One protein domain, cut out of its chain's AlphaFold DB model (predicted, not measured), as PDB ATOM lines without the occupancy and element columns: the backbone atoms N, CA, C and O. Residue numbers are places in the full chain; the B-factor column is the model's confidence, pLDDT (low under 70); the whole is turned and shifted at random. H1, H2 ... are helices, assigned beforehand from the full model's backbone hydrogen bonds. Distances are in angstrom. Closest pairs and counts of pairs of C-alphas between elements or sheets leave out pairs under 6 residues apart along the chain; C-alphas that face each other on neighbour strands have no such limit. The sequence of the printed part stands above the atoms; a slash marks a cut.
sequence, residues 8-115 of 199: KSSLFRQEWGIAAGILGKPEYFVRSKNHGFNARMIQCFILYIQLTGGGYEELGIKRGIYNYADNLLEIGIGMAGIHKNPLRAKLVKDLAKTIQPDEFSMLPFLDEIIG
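What this domain is: This is residues 8 to 115 of the 199 residues of an uncharacterized protein of Campylobacter jejuni (UniProt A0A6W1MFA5). Four longer helices, H1, H3, H4 and H5, stand in a loosely joined row, with H3 nearest the middle and the hairpin of H4 and H5 at one end. At the other end the short H2 fills the place between H1 and H3, and the short H6 lies to one side of the row, near H3 and H5. The printed part has 108 residues with six named helices, H1 to H6 in chain order, and no named strand; its class is all helix. The whole is compact, with a radius of gyration of the C-alphas of 13.6 A and spans of 40 by 32 by 25 A.

How they stand to each other: H1, residues 8 to 22, touches H2, residues 26 to 30, the closest C-alphas being those of Gly 17 and Tyr 28, 4.7 A apart. H2 touches H3, residues 38 to 52, with the C-alphas of Phe 29 and Cys 44 the closest at 5.2 A. H1 and H3 are close but not clearly touching: their closest C-alphas, those of Ile 18 and Cys 44, are 7.5 A apart. They run the same way at a tilt of 36 degrees, only just steep. H3 is close to but not clearly touching H4, residues 63 to 74, at Ile 49 and Gly 64, whose C-alphas are the closest at 5.2 A; they run opposite ways at a shallow tilt of 24 degrees. H4 and H5, residues 86 to 98, form a helical hairpin: they touch, closest at the C-alphas of Ala 69 and Ala 89, 4.4 A apart, and run opposite ways at a shallow tilt of 13 degrees. H6, residues 110 to 114, only just touches H3, with 3 pairs of C-alphas within 8 A, through residues 46 to 50 of H3 alone; the closest are Gln 50 and Leu 110, 6.8 A between C-alphas. Among the pairs that stay apart are H1 and H5, and H3 and H5. Every O i to N i+4 pair is within hydrogen-bond range in H1, H3 and H6; the counts are 7 of 8 in H4, 8 of 9 in H5 and 0 of 1 in H2, where 1 of 2 O i to N i+3 pairs is within range.

Where its parts are: H1 begins at C-alpha 8, (53.006, -56.996, 32.618), and is 21.7 A long. H2 measures 8.2 A. H3 begins at C-alpha 38, (45.716, -44.208, 37.766), and is 21.4 A long. H4 measures 15.3 A, H5 19.1 A and H6 5.8 A, ending at C-alpha 114, (31.126, -34.475, 38.527).

The domain as a whole: The C-alphas of Lys 8 and Thr 98, the two farthest apart, are 40.8 A from each other. The printed part has no cut. The links H4 to H5 and H5 to H6 are long, with 11 residues each. The mean pLDDT of the printed part is 77.9, and it is under 70 at residues 8 to 10, 31 to 39, 55 to 61, 76 and 78 to 81.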
ATOM      1  N   LYS A   8      52.883 -57.033  34.084       66.44
ATOM      2  CA  LYS A   8      53.006 -56.996  32.618       66.44
ATOM      3  C   LYS A   8      51.807 -57.617  31.893       66.44
ATOM      4  O   LYS A   8      51.273 -57.024  30.957       66.44
ATOM      5  N   SER A   9      51.350 -58.794  32.323       69.06
ATOM      6  CA  SER A   9      50.160 -59.427  31.728       69.06
ATOM      7  C   SER A   9      48.858 -58.699  32.054       69.06
ATOM      8  O   SER A   9      47.926 -58.720  31.254       69.06
ATOM      9  N   SER A  10      48.795 -58.040  33.210       69.12
ATOM     10  CA  SER A  10      47.648 -57.240  33.628       69.12
ATOM     11  C   SER A  10      47.512 -55.971  32.785       69.12
ATOM     12  O   SER A  10      46.425 -55.698  32.278       69.12
ATOM     13  N   LEU A  11      48.633 -55.282  32.534       71.81
ATOM     14  CA  LEU A  11      48.709 -54.128  31.634       71.81
ATOM     15  C   LEU A  11      48.274 -54.502  30.215       71.81
ATOM     16  O   LEU A  11      47.392 -53.867  29.649       71.81
ATOM     17  N   PHE A  12      48.824 -55.588  29.663       76.00
ATOM     18  CA  PHE A  12      48.470 -56.027  28.313       76.00
ATOM     19  C   PHE A  12      46.984 -56.399  28.195       76.00
ATOM     20  O   PHE A  12      46.320 -55.977  27.252       76.00
ATOM     21  N   ARG A  13      46.426 -57.137  29.169       76.56
ATOM     22  CA  ARG A  13      44.983 -57.447  29.206       76.56
ATOM     23  C   ARG A  13      44.125 -56.182  29.226       76.56
ATOM     24  O   ARG A  13      43.069 -56.181  28.598       76.56
ATOM     25  N   GLN A  14      44.571 -55.133  29.915       76.12
ATOM     26  CA  GLN A  14      43.836 -53.877  29.980       76.12
ATOM     27  C   GLN A  14      43.846 -53.126  28.648       76.12
ATOM     28  O   GLN A  14      42.788 -52.670  28.235       76.12
ATOM     29  N   GLU A  15      44.976 -53.037  27.945       80.62
ATOM     30  CA  GLU A  15      45.022 -52.365  26.633       80.62
ATOM     31  C   GLU A  15      44.048 -53.014  25.636       80.62
ATOM     32  O   GLU A  15      43.269 -52.332  24.967       80.62
ATOM     33  N   TRP A  16      43.995 -54.351  25.616       85.25
ATOM     34  CA  TRP A  16      42.988 -55.082  24.840       85.25
ATOM     35  C   TRP A  16      41.560 -54.856  25.348       85.25
ATOM     36  O   TRP A  16      40.631 -54.803  24.544       85.25
ATOM     37  N   GLY A  17      41.375 -54.720  26.662       85.00
ATOM     38  CA  GLY A  17      40.083 -54.411  27.272       85.00
ATOM     39  C   GLY A  17      39.556 -53.031  26.875       85.00
ATOM     40  O   GLY A  17      38.396 -52.911  26.489       85.00
ATOM     41  N   ILE A  18      40.416 -52.010  26.876       85.50
ATOM     42  CA  ILE A  18      40.084 -50.649  26.433       85.50
ATOM     43  C   ILE A  18      39.726 -50.653  24.949       85.50
ATOM     44  O   ILE A  18      38.691 -50.106  24.574       85.50
ATOM     45  N   ALA A  19      40.534 -51.311  24.113       88.06
ATOM     46  CA  ALA A  19      40.237 -51.439  22.690       88.06
ATOM     47  C   ALA A  19      38.879 -52.124  22.456       88.06
ATOM     48  O   ALA A  19      38.070 -51.637  21.672       88.06
ATOM     49  N   ALA A  20      38.587 -53.214  23.174       88.62
ATOM     50  CA  ALA A  20      37.288 -53.882  23.099       88.62
ATOM     51  C   ALA A  20      36.132 -52.979  23.570       88.62
ATOM     52  O   ALA A  20      35.082 -52.964  22.931       88.62
ATOM     53  N   GLY A  21      36.343 -52.203  24.637       88.25
ATOM     54  CA  GLY A  21      35.396 -51.207  25.140       88.25
ATOM     55  C   GLY A  21      35.038 -50.157  24.094       88.25
ATOM     56  O   GLY A  21      33.860 -49.962  23.801       88.25
ATOM     57  N   ILE A  22      36.052 -49.556  23.463       87.25
ATOM     58  CA  ILE A  22      35.886 -48.576  22.374       87.25
ATOM     59  C   ILE A  22      35.148 -49.197  21.177       87.25
ATOM     60  O   ILE A  22      34.342 -48.533  20.534       87.25
ATOM     61  N   LEU A  23      35.378 -50.482  20.901       91.44
ATOM     62  CA  LEU A  23      34.718 -51.230  19.826       91.44
ATOM     63  C   LEU A  23      33.308 -51.741  20.189       91.44
ATOM     64  O   LEU A  23      32.772 -52.600  19.489       91.44
ATOM     65  N   GLY A  24      32.696 -51.228  21.260       87.81
ATOM     66  CA  GLY A  24      31.301 -51.508  21.609       87.81
ATOM     67  C   GLY A  24      31.094 -52.656  22.597       87.81
ATOM     68  O   GLY A  24      29.987 -53.181  22.687       87.81
ATOM     69  N   LYS A  25      32.131 -53.056  23.344       88.69
ATOM     70  CA  LYS A  25      32.017 -54.008  24.465       88.69
ATOM     71  C   LYS A  25      32.369 -53.333  25.794       88.69
ATOM     72  O   LYS A  25      33.436 -53.608  26.354       88.69
ATOM     73  N   PRO A  26      31.535 -52.397  26.285       86.38
ATOM     74  CA  PRO A  26      31.880 -51.516  27.401       86.38
ATOM     75  C   PRO A  26      32.210 -52.257  28.705       86.38
ATOM     76  O   PRO A  26      32.985 -51.754  29.515       86.38
ATOM     77  N   GLU A  27      31.718 -53.480  28.899       83.50
ATOM     78  CA  GLU A  27      32.056 -54.335  30.041       83.50
ATOM     79  C   GLU A  27      33.560 -54.654  30.154       83.50
ATOM     80  O   GLU A  27      34.050 -55.017  31.227       83.50
ATOM     81  N   TYR A  28      34.319 -54.490  29.068       85.50
ATOM     82  CA  TYR A  28      35.764 -54.707  29.057       85.50
ATOM     83  C   TYR A  28      36.572 -53.533  29.626       85.50
ATOM     84  O   TYR A  28      37.732 -53.748  29.980       85.50
ATOM     85  N   PHE A  29      35.982 -52.340  29.793       83.94
ATOM     86  CA  PHE A  29      36.675 -51.191  30.390       83.94
ATOM     87  C   PHE A  29      37.131 -51.453  31.832       83.94
ATOM     88  O   PHE A  29      38.178 -50.954  32.241       83.94
ATOM     89  N   VAL A  30      36.380 -52.265  32.585       76.50
ATOM     90  CA  VAL A  30      36.586 -52.507  34.028       76.50
ATOM     91  C   VAL A  30      37.034 -53.938  34.354       76.50
ATOM     92  O   VAL A  30      36.956 -54.383  35.500       76.50
ATOM     93  N   ARG A  31      37.490 -54.700  33.351       68.56
ATOM     94  CA  ARG A  31      37.762 -56.143  33.493       68.56
ATOM     95  C   ARG A  31      39.120 -56.470  34.133       68.56
ATOM     96  O   ARG A  31      39.318 -57.604  34.571       68.56
ATOM     97  N   SER A  32      40.046 -55.512  34.214       63.22
ATOM     98  CA  SER A  32      41.323 -55.661  34.926       63.22
ATOM     99  C   SER A  32      41.372 -54.771  36.167       63.22
ATOM    100  O   SER A  32      40.763 -53.709  36.202       63.22
ATOM    101  N   LYS A  33      42.119 -55.191  37.194       55.31
ATOM    102  CA  LYS A  33      42.340 -54.390  38.413       55.31
ATOM    103  C   LYS A  33      43.571 -53.481  38.318       55.31
ATOM    104  O   LYS A  33      43.638 -52.499  39.048       55.31
ATOM    105  N   ASN A  34      44.512 -53.763  37.407       58.41
ATOM    106  CA  ASN A  34      45.767 -53.011  37.300       58.41
ATOM    107  C   ASN A  34      45.794 -52.243  35.980       58.41
ATOM    108  O   ASN A  34      45.952 -52.833  34.912       58.41
ATOM    109  N   HIS A  35      45.651 -50.926  36.066       56.66
ATOM    110  CA  HIS A  35      45.477 -50.066  34.898       56.66
ATOM    111  C   HIS A  35      46.774 -49.398  34.427       56.66
ATOM    112  O   HIS A  35      46.751 -48.703  33.416       56.66
ATOM    113  N   GLY A  36      47.892 -49.579  35.144       51.66
ATOM    114  CA  GLY A  36      49.199 -48.961  34.860       51.66
ATOM    115  C   GLY A  36      49.246 -47.446  35.045       51.66
ATOM    116  O   GLY A  36      50.245 -46.912  35.504       51.66
ATOM    117  N   PHE A  37      48.141 -46.769  34.746       60.16
ATOM    118  CA  PHE A  37      47.919 -45.345  34.882       60.16
ATOM    119  C   PHE A  37      46.627 -45.117  35.663       60.16
ATOM    120  O   PHE A  37      45.527 -45.472  35.233       60.16
ATOM    121  N   ASN A  38      46.779 -44.476  36.809       64.94
ATOM    122  CA  ASN A  38      45.716 -44.208  37.766       64.94
ATOM    123  C   ASN A  38      44.589 -43.335  37.194       64.94
ATOM    124  O   ASN A  38      43.415 -43.659  37.341       64.94
ATOM    125  N   ALA A  39      44.928 -42.293  36.428       66.06
ATOM    126  CA  ALA A  39      43.931 -41.449  35.763       66.06
ATOM    127  C   ALA A  39      43.138 -42.211  34.681       66.06
ATOM    128  O   ALA A  39      41.929 -42.024  34.537       66.06
ATOM    129  N   ARG A  40      43.796 -43.131  33.962       75.19
ATOM    130  CA  ARG A  40      43.163 -43.953  32.919       75.19
ATOM    131  C   ARG A  40      42.152 -44.935  33.506       75.19
ATOM    132  O   ARG A  40      41.103 -45.148  32.906       75.19
ATOM    133  N   MET A  41      42.444 -45.503  34.680       76.56
ATOM    134  CA  MET A  41      41.497 -46.347  35.421       76.56
ATOM    135  C   MET A  41      40.173 -45.628  35.658       76.56
ATOM    136  O   MET A  41      39.109 -46.183  35.394       76.56
ATOM    137  N   ILE A  42      40.249 -44.384  36.134       78.56
ATOM    138  CA  ILE A  42      39.071 -43.585  36.468       78.56
ATOM    139  C   ILE A  42      38.261 -43.263  35.221       78.56
ATOM    140  O   ILE A  42      37.053 -43.472  35.221       78.56
ATOM    141  N   GLN A  43      38.922 -42.863  34.136       81.38
ATOM    142  CA  GLN A  43      38.258 -42.624  32.854       81.38
ATOM    143  C   GLN A  43      37.549 -43.880  32.335       81.38
ATOM    144  O   GLN A  43      36.385 -43.812  31.955       81.38
ATOM    145  N   CYS A  44      38.206 -45.045  32.383       83.12
ATOM    146  CA  CYS A  44      37.585 -46.312  31.982       83.12
ATOM    147  C   CYS A  44      36.355 -46.636  32.841       83.12
ATOM    148  O   CYS A  44      35.335 -47.086  32.319       83.12
ATOM    149  N   PHE A  45      36.429 -46.387  34.151       83.44
ATOM    150  CA  PHE A  45      35.311 -46.617  35.060       83.44
ATOM    151  C   PHE A  45      34.144 -45.658  34.794       83.44
ATOM    152  O   PHE A  45      33.001 -46.102  34.744       83.44
ATOM    153  N   ILE A  46      34.414 -44.369  34.563       86.06
ATOM    154  CA  ILE A  46      33.384 -43.375  34.223       86.06
ATOM    155  C   ILE A  46      32.709 -43.731  32.893       86.06
ATOM    156  O   ILE A  46      31.482 -43.807  32.854       86.06
ATOM    157  N   LEU A  47      33.482 -44.061  31.853       87.19
ATOM    158  CA  LEU A  47      32.951 -44.493  30.554       87.19
ATOM    159  C   LEU A  47      32.081 -45.747  30.683       87.19
ATOM    160  O   LEU A  47      30.996 -45.824  30.108       87.19
ATOM    161  N   TYR A  48      32.519 -46.720  31.484       86.69
ATOM    162  CA  TYR A  48      31.717 -47.899  31.787       86.69
ATOM    163  C   TYR A  48      30.376 -47.528  32.433       86.69
ATOM    164  O   TYR A  48      29.337 -48.043  32.016       86.69
ATOM    165  N   ILE A  49      30.369 -46.617  33.411       87.56
ATOM    166  CA  ILE A  49      29.129 -46.140  34.038       87.56
ATOM    167  C   ILE A  49      28.252 -45.411  33.016       87.56
ATOM    168  O   ILE A  49      27.054 -45.678  32.978       87.56
ATOM    169  N   GLN A  50      28.814 -44.535  32.180       86.12
ATOM    170  CA  GLN A  50      28.048 -43.778  31.183       86.12
ATOM    171  C   GLN A  50      27.315 -44.691  30.203       86.12
ATOM    172  O   GLN A  50      26.130 -44.490  29.937       86.12
ATOM    173  N   LEU A  51      28.017 -45.714  29.710       84.94
ATOM    174  CA  LEU A  51      27.521 -46.600  28.661       84.94
ATOM    175  C   LEU A  51      26.622 -47.725  29.183       84.94
ATOM    176  O   LEU A  51      25.821 -48.260  28.426       84.94
ATOM    177  N   THR A  52      26.776 -48.132  30.447       81.75
ATOM    178  CA  THR A  52      26.109 -49.341  30.978       81.75
ATOM    179  C   THR A  52      25.324 -49.114  32.264       81.75
ATOM    180  O   THR A  52      24.696 -50.036  32.784       81.75
ATOM    181  N   GLY A  53      25.430 -47.930  32.859       80.50
ATOM    182  CA  GLY A  53      24.914 -47.647  34.193       80.50
ATOM    183  C   GLY A  53      25.644 -48.348  35.346       80.50
ATOM    184  O   GLY A  53      25.230 -48.252  36.507       80.50
ATOM    185  N   GLY A  54      26.746 -49.048  35.055       77.44
ATOM    186  CA  GLY A  54      27.539 -49.788  36.036       77.44
ATOM    187  C   GLY A  54      27.305 -51.298  36.059       77.44
ATOM    188  O   GLY A  54      27.864 -51.963  36.935       77.44
ATOM    189  N   GLY A  55      26.545 -51.837  35.100       65.25
ATOM    190  CA  GLY A  55      26.235 -53.261  34.977       65.25
ATOM    191  C   GLY A  55      25.274 -53.766  36.054       65.25
ATOM    192  O   GLY A  55      25.259 -53.273  37.179       65.25
ATOM    193  N   TYR A  56      24.503 -54.791  35.691       51.91
ATOM    194  CA  TYR A  56      23.376 -55.386  36.422       51.91
ATOM    195  C   TYR A  56      22.046 -54.637  36.236       51.91
ATOM    196  O   TYR A  56      21.665 -53.782  37.036       51.91
ATOM    197  N   GLU A  57      21.316 -55.037  35.185       51.53
ATOM    198  CA  GLU A  57      19.949 -54.601  34.837       51.53
ATOM    199  C   GLU A  57      18.986 -54.599  36.037       51.53
ATOM    200  O   GLU A  57      18.139 -53.718  36.147       51.53
ATOM    201  N   GLU A  58      19.156 -55.529  36.981       49.44
ATOM    202  CA  GLU A  58      18.294 -55.676  38.162       49.44
ATOM    203  C   GLU A  58      18.395 -54.520  39.174       49.44
ATOM    204  O   GLU A  58      17.520 -54.368  40.026       49.44
ATOM    205  N   LEU A  59      19.450 -53.700  39.116       48.19
ATOM    206  CA  LEU A  59      19.759 -52.684  40.140       48.19
ATOM    207  C   LEU A  59      19.695 -51.243  39.620       48.19
ATOM    208  O   LEU A  59      19.999 -50.300  40.356       48.19
ATOM    209  N   GLY A  60      19.255 -51.074  38.372       60.94
ATOM    210  CA  GLY A  60      19.072 -49.786  37.715       60.94
ATOM    211  C   GLY A  60      20.370 -49.155  37.202       60.94
ATOM    212  O   GLY A  60      21.462 -49.390  37.718       60.94
ATOM    213  N   ILE A  61      20.217 -48.271  36.210       64.12
ATOM    214  CA  ILE A  61      21.266 -47.600  35.406       64.12
ATOM    215  C   ILE A  61      22.242 -46.736  36.250       64.12
ATOM    216  O   ILE A  61      23.094 -46.037  35.729       64.12
ATOM    217  N   LYS A  62      22.150 -46.736  37.581       74.12
ATOM    218  CA  LYS A  62      22.872 -45.786  38.445       74.12
ATOM    219  C   LYS A  62      23.714 -46.439  39.531       74.12
ATOM    220  O   LYS A  62      24.396 -45.725  40.269       74.12
ATOM    221  N   ARG A  63      23.715 -47.775  39.634       80.38
ATOM    222  CA  ARG A  63      24.532 -48.492  40.628       80.38
ATOM    223  C   ARG A  63      26.021 -48.200  40.449       80.38
ATOM    224  O   ARG A  63      26.739 -48.083  41.439       80.38
ATOM    225  N   GLY A  64      26.470 -48.007  39.211       82.12
ATOM    226  CA  GLY A  64      27.836 -47.595  38.910       82.12
ATOM    227  C   GLY A  64      28.240 -46.273  39.567       82.12
ATOM    228  O   GLY A  64      29.326 -46.189  40.136       82.12
ATOM    229  N   ILE A  65      27.344 -45.277  39.575       86.19
ATOM    230  CA  ILE A  65      27.597 -43.966  40.196       86.19
ATOM    231  C   ILE A  65      27.741 -44.106  41.719       86.19
ATOM    232  O   ILE A  65      28.663 -43.543  42.310       86.19
ATOM    233  N   TYR A  66      26.869 -44.889  42.363       86.25
ATOM    234  CA  TYR A  66      26.983 -45.160  43.801       86.25
ATOM    235  C   TYR A  66      28.263 -45.929  44.131       86.25
ATOM    236  O   TYR A  66      28.989 -45.530  45.032       86.25
ATOM    237  N   ASN A  67      28.605 -46.951  43.342       83.06
ATOM    238  CA  ASN A  67      29.857 -47.686  43.507       83.06
ATOM    239  C   ASN A  67      31.088 -46.777  43.353       83.06
ATOM    240  O   ASN A  67      32.061 -46.979  44.079       83.06
ATOM    241  N   TYR A  68      31.052 -45.801  42.436       83.44
ATOM    242  CA  TYR A  68      32.098 -44.785  42.302       83.44
ATOM    243  C   TYR A  68      32.221 -43.960  43.585       83.44
ATOM    244  O   TYR A  68      33.302 -43.856  44.163       83.44
ATOM    245  N   ALA A  69      31.104 -43.427  44.081       85.62
ATOM    246  CA  ALA A  69      31.094 -42.629  45.300       85.62
ATOM    247  C   ALA A  69      31.565 -43.427  46.528       85.62
ATOM    248  O   ALA A  69      32.464 -42.977  47.233       85.62
ATOM    249  N   ASP A  70      31.005 -44.614  46.757       84.12
ATOM    250  CA  ASP A  70      31.276 -45.436  47.939       84.12
ATOM    251  C   ASP A  70      32.711 -45.974  47.946       84.12
ATOM    252  O   ASP A  70      33.428 -45.841  48.934       84.12
ATOM    253  N   ASN A  71      33.162 -46.571  46.838       77.94
ATOM    254  CA  ASN A  71      34.419 -47.322  46.840       77.94
ATOM    255  C   ASN A  71      35.631 -46.481  46.444       77.94
ATOM    256  O   ASN A  71      36.737 -46.770  46.895       77.94
ATOM    257  N   LEU A  72      35.452 -45.468  45.590       79.38
ATOM    258  CA  LEU A  72      36.568 -44.660  45.095       79.38
ATOM    259  C   LEU A  72      36.694 -43.358  45.887       79.38
ATOM    260  O   LEU A  72      37.797 -43.021  46.307       79.38
ATOM    261  N   LEU A  73      35.584 -42.666  46.163       82.81
ATOM    262  CA  LEU A  73      35.621 -41.359  46.825       82.81
ATOM    263  C   LEU A  73      35.537 -41.430  48.357       82.81
ATOM    264  O   LEU A  73      36.295 -40.732  49.024       82.81
ATOM    265  N   GLU A  74      34.658 -42.238  48.960       80.19
ATOM    266  CA  GLU A  74      34.536 -42.281  50.434       80.19
ATOM    267  C   GLU A  74      35.678 -43.027  51.118       80.19
ATOM    268  O   GLU A  74      36.067 -42.668  52.234       80.19
ATOM    269  N   ILE A  75      36.209 -44.055  50.463       74.00
ATOM    270  CA  ILE A  75      37.318 -44.850  50.993       74.00
ATOM    271  C   ILE A  75      38.654 -44.255  50.537       74.00
ATOM    272  O   ILE A  75      39.581 -44.158  51.340       74.00
ATOM    273  N   GLY A  76      38.731 -43.775  49.290       65.56
ATOM    274  CA  GLY A  76      39.998 -43.445  48.649       65.56
ATOM    275  C   GLY A  76      40.761 -44.713  48.265       65.56
ATOM    276  O   GLY A  76      40.739 -45.722  48.964       65.56
ATOM    277  N   ILE A  77      41.466 -44.674  47.138       70.50
ATOM    278  CA  ILE A  77      42.362 -45.758  46.726       70.50
ATOM    279  C   ILE A  77      43.713 -45.132  46.412       70.50
ATOM    280  O   ILE A  77      43.983 -44.749  45.274       70.50
ATOM    281  N   GLY A  78      44.570 -45.025  47.429       59.22
ATOM    282  CA  GLY A  78      45.892 -44.405  47.291       59.22
ATOM    283  C   GLY A  78      46.761 -45.075  46.223       59.22
ATOM    284  O   GLY A  78      47.406 -44.379  45.447       59.22
ATOM    285  N   MET A  79      46.678 -46.406  46.083       58.09
ATOM    286  CA  MET A  79      47.345 -47.149  44.999       58.09
ATOM    287  C   MET A  79      46.873 -46.731  43.602       58.09
ATOM    288  O   MET A  79      47.672 -46.668  42.674       58.09
ATOM    289  N   ALA A  80      45.583 -46.411  43.464       62.50
ATOM    290  CA  ALA A  80      45.000 -45.889  42.236       62.50
ATOM    291  C   ALA A  80      45.110 -44.358  42.159       62.50
ATOM    292  O   ALA A  80      44.441 -43.735  41.340       62.50
ATOM    293  N   GLY A  81      45.919 -43.728  43.019       67.75
ATOM    294  CA  GLY A  81      46.109 -42.286  43.027       67.75
ATOM    295  C   GLY A  81      44.813 -41.529  43.299       67.75
ATOM    296  O   GLY A  81      44.677 -40.404  42.836       67.75
ATOM    297  N   ILE A  82      43.872 -42.102  44.058       75.50
ATOM    298  CA  ILE A  82      42.589 -41.477  44.416       75.50
ATOM    299  C   ILE A  82      42.643 -41.023  45.867       75.50
ATOM    300  O   ILE A  82      43.058 -41.777  46.748       75.50
ATOM    301  N   HIS A  83      42.251 -39.777  46.100       78.62
ATOM    302  CA  HIS A  83      42.193 -39.199  47.430       78.62
ATOM    303  C   HIS A  83      40.797 -39.392  48.019       78.62
ATOM    304  O   HIS A  83      39.800 -39.224  47.314       78.62
ATOM    305  N   LYS A  84      40.716 -39.711  49.311       83.69
ATOM    306  CA  LYS A  84      39.436 -39.814  50.009       83.69
ATOM    307  C   LYS A  84      38.750 -38.445  50.032       83.69
ATOM    308  O   LYS A  84      39.252 -37.497  50.620       83.69
ATOM    309  N   ASN A  85      37.564 -38.352  49.444       83.62
ATOM    310  CA  ASN A  85      36.774 -37.131  49.382       83.62
ATOM    311  C   ASN A  85      35.284 -37.404  49.683       83.62
ATOM    312  O   ASN A  85      34.472 -37.557  48.764       83.62
ATOM    313  N   PRO A  86      34.886 -37.427  50.972       86.06
ATOM    314  CA  PRO A  86      33.505 -37.703  51.380       86.06
ATOM    315  C   PRO A  86      32.512 -36.629  50.920       86.06
ATOM    316  O   PRO A  86      31.350 -36.923  50.642       86.06
ATOM    317  N   LEU A  87      32.963 -35.373  50.814       86.12
ATOM    318  CA  LEU A  87      32.139 -34.277  50.301       86.12
ATOM    319  C   LEU A  87      31.776 -34.518  48.835       86.12
ATOM    320  O   LEU A  87      30.606 -34.431  48.464       86.12
ATOM    321  N   ARG A  88      32.764 -34.885  48.017       84.56
ATOM    322  CA  ARG A  88      32.544 -35.227  46.611       84.56
ATOM    323  C   ARG A  88      31.688 -36.476  46.464       84.56
ATOM    324  O   ARG A  88      30.775 -36.476  45.647       84.56
ATOM    325  N   ALA A  89      31.917 -37.500  47.284       88.56
ATOM    326  CA  ALA A  89      31.073 -38.688  47.283       88.56
ATOM    327  C   ALA A  89      29.598 -38.335  47.511       88.56
ATOM    328  O   ALA A  89      28.728 -38.802  46.777       88.56
ATOM    329  N   LYS A  90      29.313 -37.446  48.471       89.62
ATOM    330  CA  LYS A  90      27.956 -36.955  48.720       89.62
ATOM    331  C   LYS A  90      27.373 -36.227  47.504       89.62
ATOM    332  O   LYS A  90      26.249 -36.533  47.119       89.62
ATOM    333  N   LEU A  91      28.135 -35.329  46.873       88.56
ATOM    334  CA  LEU A  91      27.702 -34.627  45.656       88.56
ATOM    335  C   LEU A  91      27.364 -35.606  44.522       88.56
ATOM    336  O   LEU A  91      26.319 -35.479  43.890       88.56
ATOM    337  N   VAL A  92      28.205 -36.621  44.311       88.50
ATOM    338  CA  VAL A  92      27.986 -37.666  43.300       88.50
ATOM    339  C   VAL A  92      26.733 -38.497  43.608       88.50
ATOM    340  O   VAL A  92      25.940 -38.784  42.711       88.50
ATOM    341  N   LYS A  93      26.503 -38.848  44.880       88.50
ATOM    342  CA  LYS A  93      25.288 -39.559  45.316       88.50
ATOM    343  C   LYS A  93      24.029 -38.720  45.124       88.50
ATOM    344  O   LYS A  93      22.992 -39.249  44.734       88.50
ATOM    345  N   ASP A  94      24.103 -37.423  45.405       89.44
ATOM    346  CA  ASP A  94      22.977 -36.513  45.208       89.44
ATOM    347  C   ASP A  94      22.679 -36.315  43.714       89.44
ATOM    348  O   ASP A  94      21.513 -36.370  43.321       89.44
ATOM    349  N   LEU A  95      23.713 -36.228  42.869       86.94
ATOM    350  CA  LEU A  95      23.573 -36.235  41.409       86.94
ATOM    351  C   LEU A  95      22.900 -37.518  40.900       86.94
ATOM    352  O   LEU A  95      22.001 -37.454  40.064       86.94
ATOM    353  N   ALA A  96      23.277 -38.688  41.427       86.12
ATOM    354  CA  ALA A  96      22.684 -39.964  41.022       86.12
ATOM    355  C   ALA A  96      21.151 -39.991  41.214       86.12
ATOM    356  O   ALA A  96      20.428 -40.646  40.458       86.12
ATOM    357  N   LYS A  97      20.613 -39.251  42.190       86.50
ATOM    358  CA  LYS A  97      19.161 -39.181  42.422       86.50
ATOM    359  C   LYS A  97      18.429 -38.462  41.290       86.50
ATOM    360  O   LYS A  97      17.310 -38.852  40.963       86.50
ATOM    361  N   THR A  98      19.046 -37.452  40.682       86.12
ATOM    362  CA  THR A  98      18.389 -36.547  39.726       86.12
ATOM    363  C   THR A  98      18.758 -36.816  38.272       86.12
ATOM    364  O   THR A  98      17.925 -36.581  37.399       86.12
ATOM    365  N   ILE A  99      19.960 -37.333  38.005       84.94
ATOM    366  CA  ILE A  99      20.452 -37.577  36.645       84.94
ATOM    367  C   ILE A  99      19.549 -38.565  35.897       84.94
ATOM    368  O   ILE A  99      19.090 -39.545  36.480       84.94
ATOM    369  N   GLN A 100      19.274 -38.326  34.620       84.38
ATOM    370  CA  GLN A 100      18.468 -39.221  33.786       84.38
ATOM    371  C   GLN A 100      19.281 -39.659  32.570       84.38
ATOM    372  O   GLN A 100      20.111 -38.873  32.106       84.38
ATOM    373  N   PRO A 101      19.068 -40.886  32.065       84.12
ATOM    374  CA  PRO A 101      19.628 -41.288  30.785       84.12
ATOM    375  C   PRO A 101      19.085 -40.425  29.638       84.12
ATOM    376  O   PRO A 101      17.972 -39.897  29.724       84.12
ATOM    377  N   ASP A 102      19.869 -40.293  28.576       82.69
ATOM    378  CA  ASP A 102      19.467 -39.657  27.326       82.69
ATOM    379  C   ASP A 102      18.537 -40.558  26.483       82.69
ATOM    380  O   ASP A 102      18.115 -41.638  26.909       82.69
ATOM    381  N   GLU A 103      18.198 -40.115  25.268       84.69
ATOM    382  CA  GLU A 103      17.333 -40.862  24.341       84.69
ATOM    383  C   GLU A 103      17.906 -42.225  23.908       84.69
ATOM    384  O   GLU A 103      17.159 -43.102  23.474       84.69
ATOM    385  N   PHE A 104      19.213 -42.432  24.084       82.31
ATOM    386  CA  PHE A 104      19.918 -43.681  23.811       82.31
ATOM    387  C   PHE A 104      20.136 -44.518  25.078       82.31
ATOM    388  O   PHE A 104      20.831 -45.532  25.037       82.31
ATOM    389  N   SER A 105      19.514 -44.134  26.199       78.06
ATOM    390  CA  SER A 105      19.679 -44.765  27.515       78.06
ATOM    391  C   SER A 105      21.102 -44.673  28.090       78.06
ATOM    392  O   SER A 105      21.454 -45.459  28.972       78.06
ATOM    393  N   MET A 106      21.903 -43.699  27.651       81.06
ATOM    394  CA  MET A 106      23.235 -43.419  28.196       81.06
ATOM    395  C   MET A 106      23.166 -42.324  29.260       81.06
ATOM    396  O   MET A 106      22.374 -41.390  29.156       81.06
ATOM    397  N   LEU A 107      24.005 -42.398  30.295       85.12
ATOM    398  CA  LEU A 107      24.117 -41.283  31.239       85.12
ATOM    399  C   LEU A 107      24.941 -40.148  30.607       85.12
ATOM    400  O   LEU A 107      26.011 -40.414  30.056       85.12
ATOM    401  N   PRO A 108      24.494 -38.884  30.716       80.62
ATOM    402  CA  PRO A 108      25.208 -37.757  30.129       80.62
ATOM    403  C   PRO A 108      26.560 -37.548  30.821       80.62
ATOM    404  O   PRO A 108      26.619 -37.670  32.043       80.62
ATOM    405  N   PHE A 109      27.603 -37.230  30.035       78.06
ATOM    406  CA  PHE A 109      28.830 -36.480  30.392       78.06
ATOM    407  C   PHE A 109      29.137 -36.406  31.905       78.06
ATOM    408  O   PHE A 109      29.049 -35.354  32.544       78.06
ATOM    409  N   LEU A 110      29.382 -37.574  32.518       79.94
ATOM    410  CA  LEU A 110      29.437 -37.727  33.972       79.94
ATOM    411  C   LEU A 110      30.677 -37.043  34.531       79.94
ATOM    412  O   LEU A 110      30.607 -36.438  35.597       79.94
ATOM    413  N   ASP A 111      31.792 -37.135  33.823       77.00
ATOM    414  CA  ASP A 111      33.044 -36.472  34.153       77.00
ATOM    415  C   ASP A 111      32.945 -34.947  34.058       77.00
ATOM    416  O   ASP A 111      33.525 -34.252  34.892       77.00
ATOM    417  N   GLU A 112      32.151 -34.400  33.140       81.38
ATOM    418  CA  GLU A 112      31.912 -32.958  33.064       81.38
ATOM    419  C   GLU A 112      31.024 -32.464  34.213       81.38
ATOM    420  O   GLU A 112      31.274 -31.394  34.771       81.38
ATOM    421  N   ILE A 113      30.008 -33.242  34.604       81.00
ATOM    422  CA  ILE A 113      29.083 -32.866  35.688       81.00
ATOM    423  C   ILE A 113      29.739 -33.039  37.063       81.00
ATOM    424  O   ILE A 113      29.595 -32.189  37.944       81.00
ATOM    425  N   ILE A 114      30.444 -34.153  37.267       78.19
ATOM    426  CA  ILE A 114      31.126 -34.475  38.527       78.19
ATOM    427  C   ILE A 114      32.440 -33.684  38.646       78.19
ATOM    428  O   ILE A 114      32.957 -33.514  39.754       78.19
ATOM    429  N   GLY A 115      32.976 -33.194  37.526       74.62
ATOM    430  CA  GLY A 115      34.275 -32.544  37.419       74.62
ATOM    431  C   GLY A 115      35.432 -33.544  37.416       74.62
ATOM    432  O   GLY A 115      35.253 -34.757  37.511       74.62
TER     433      GLY A 115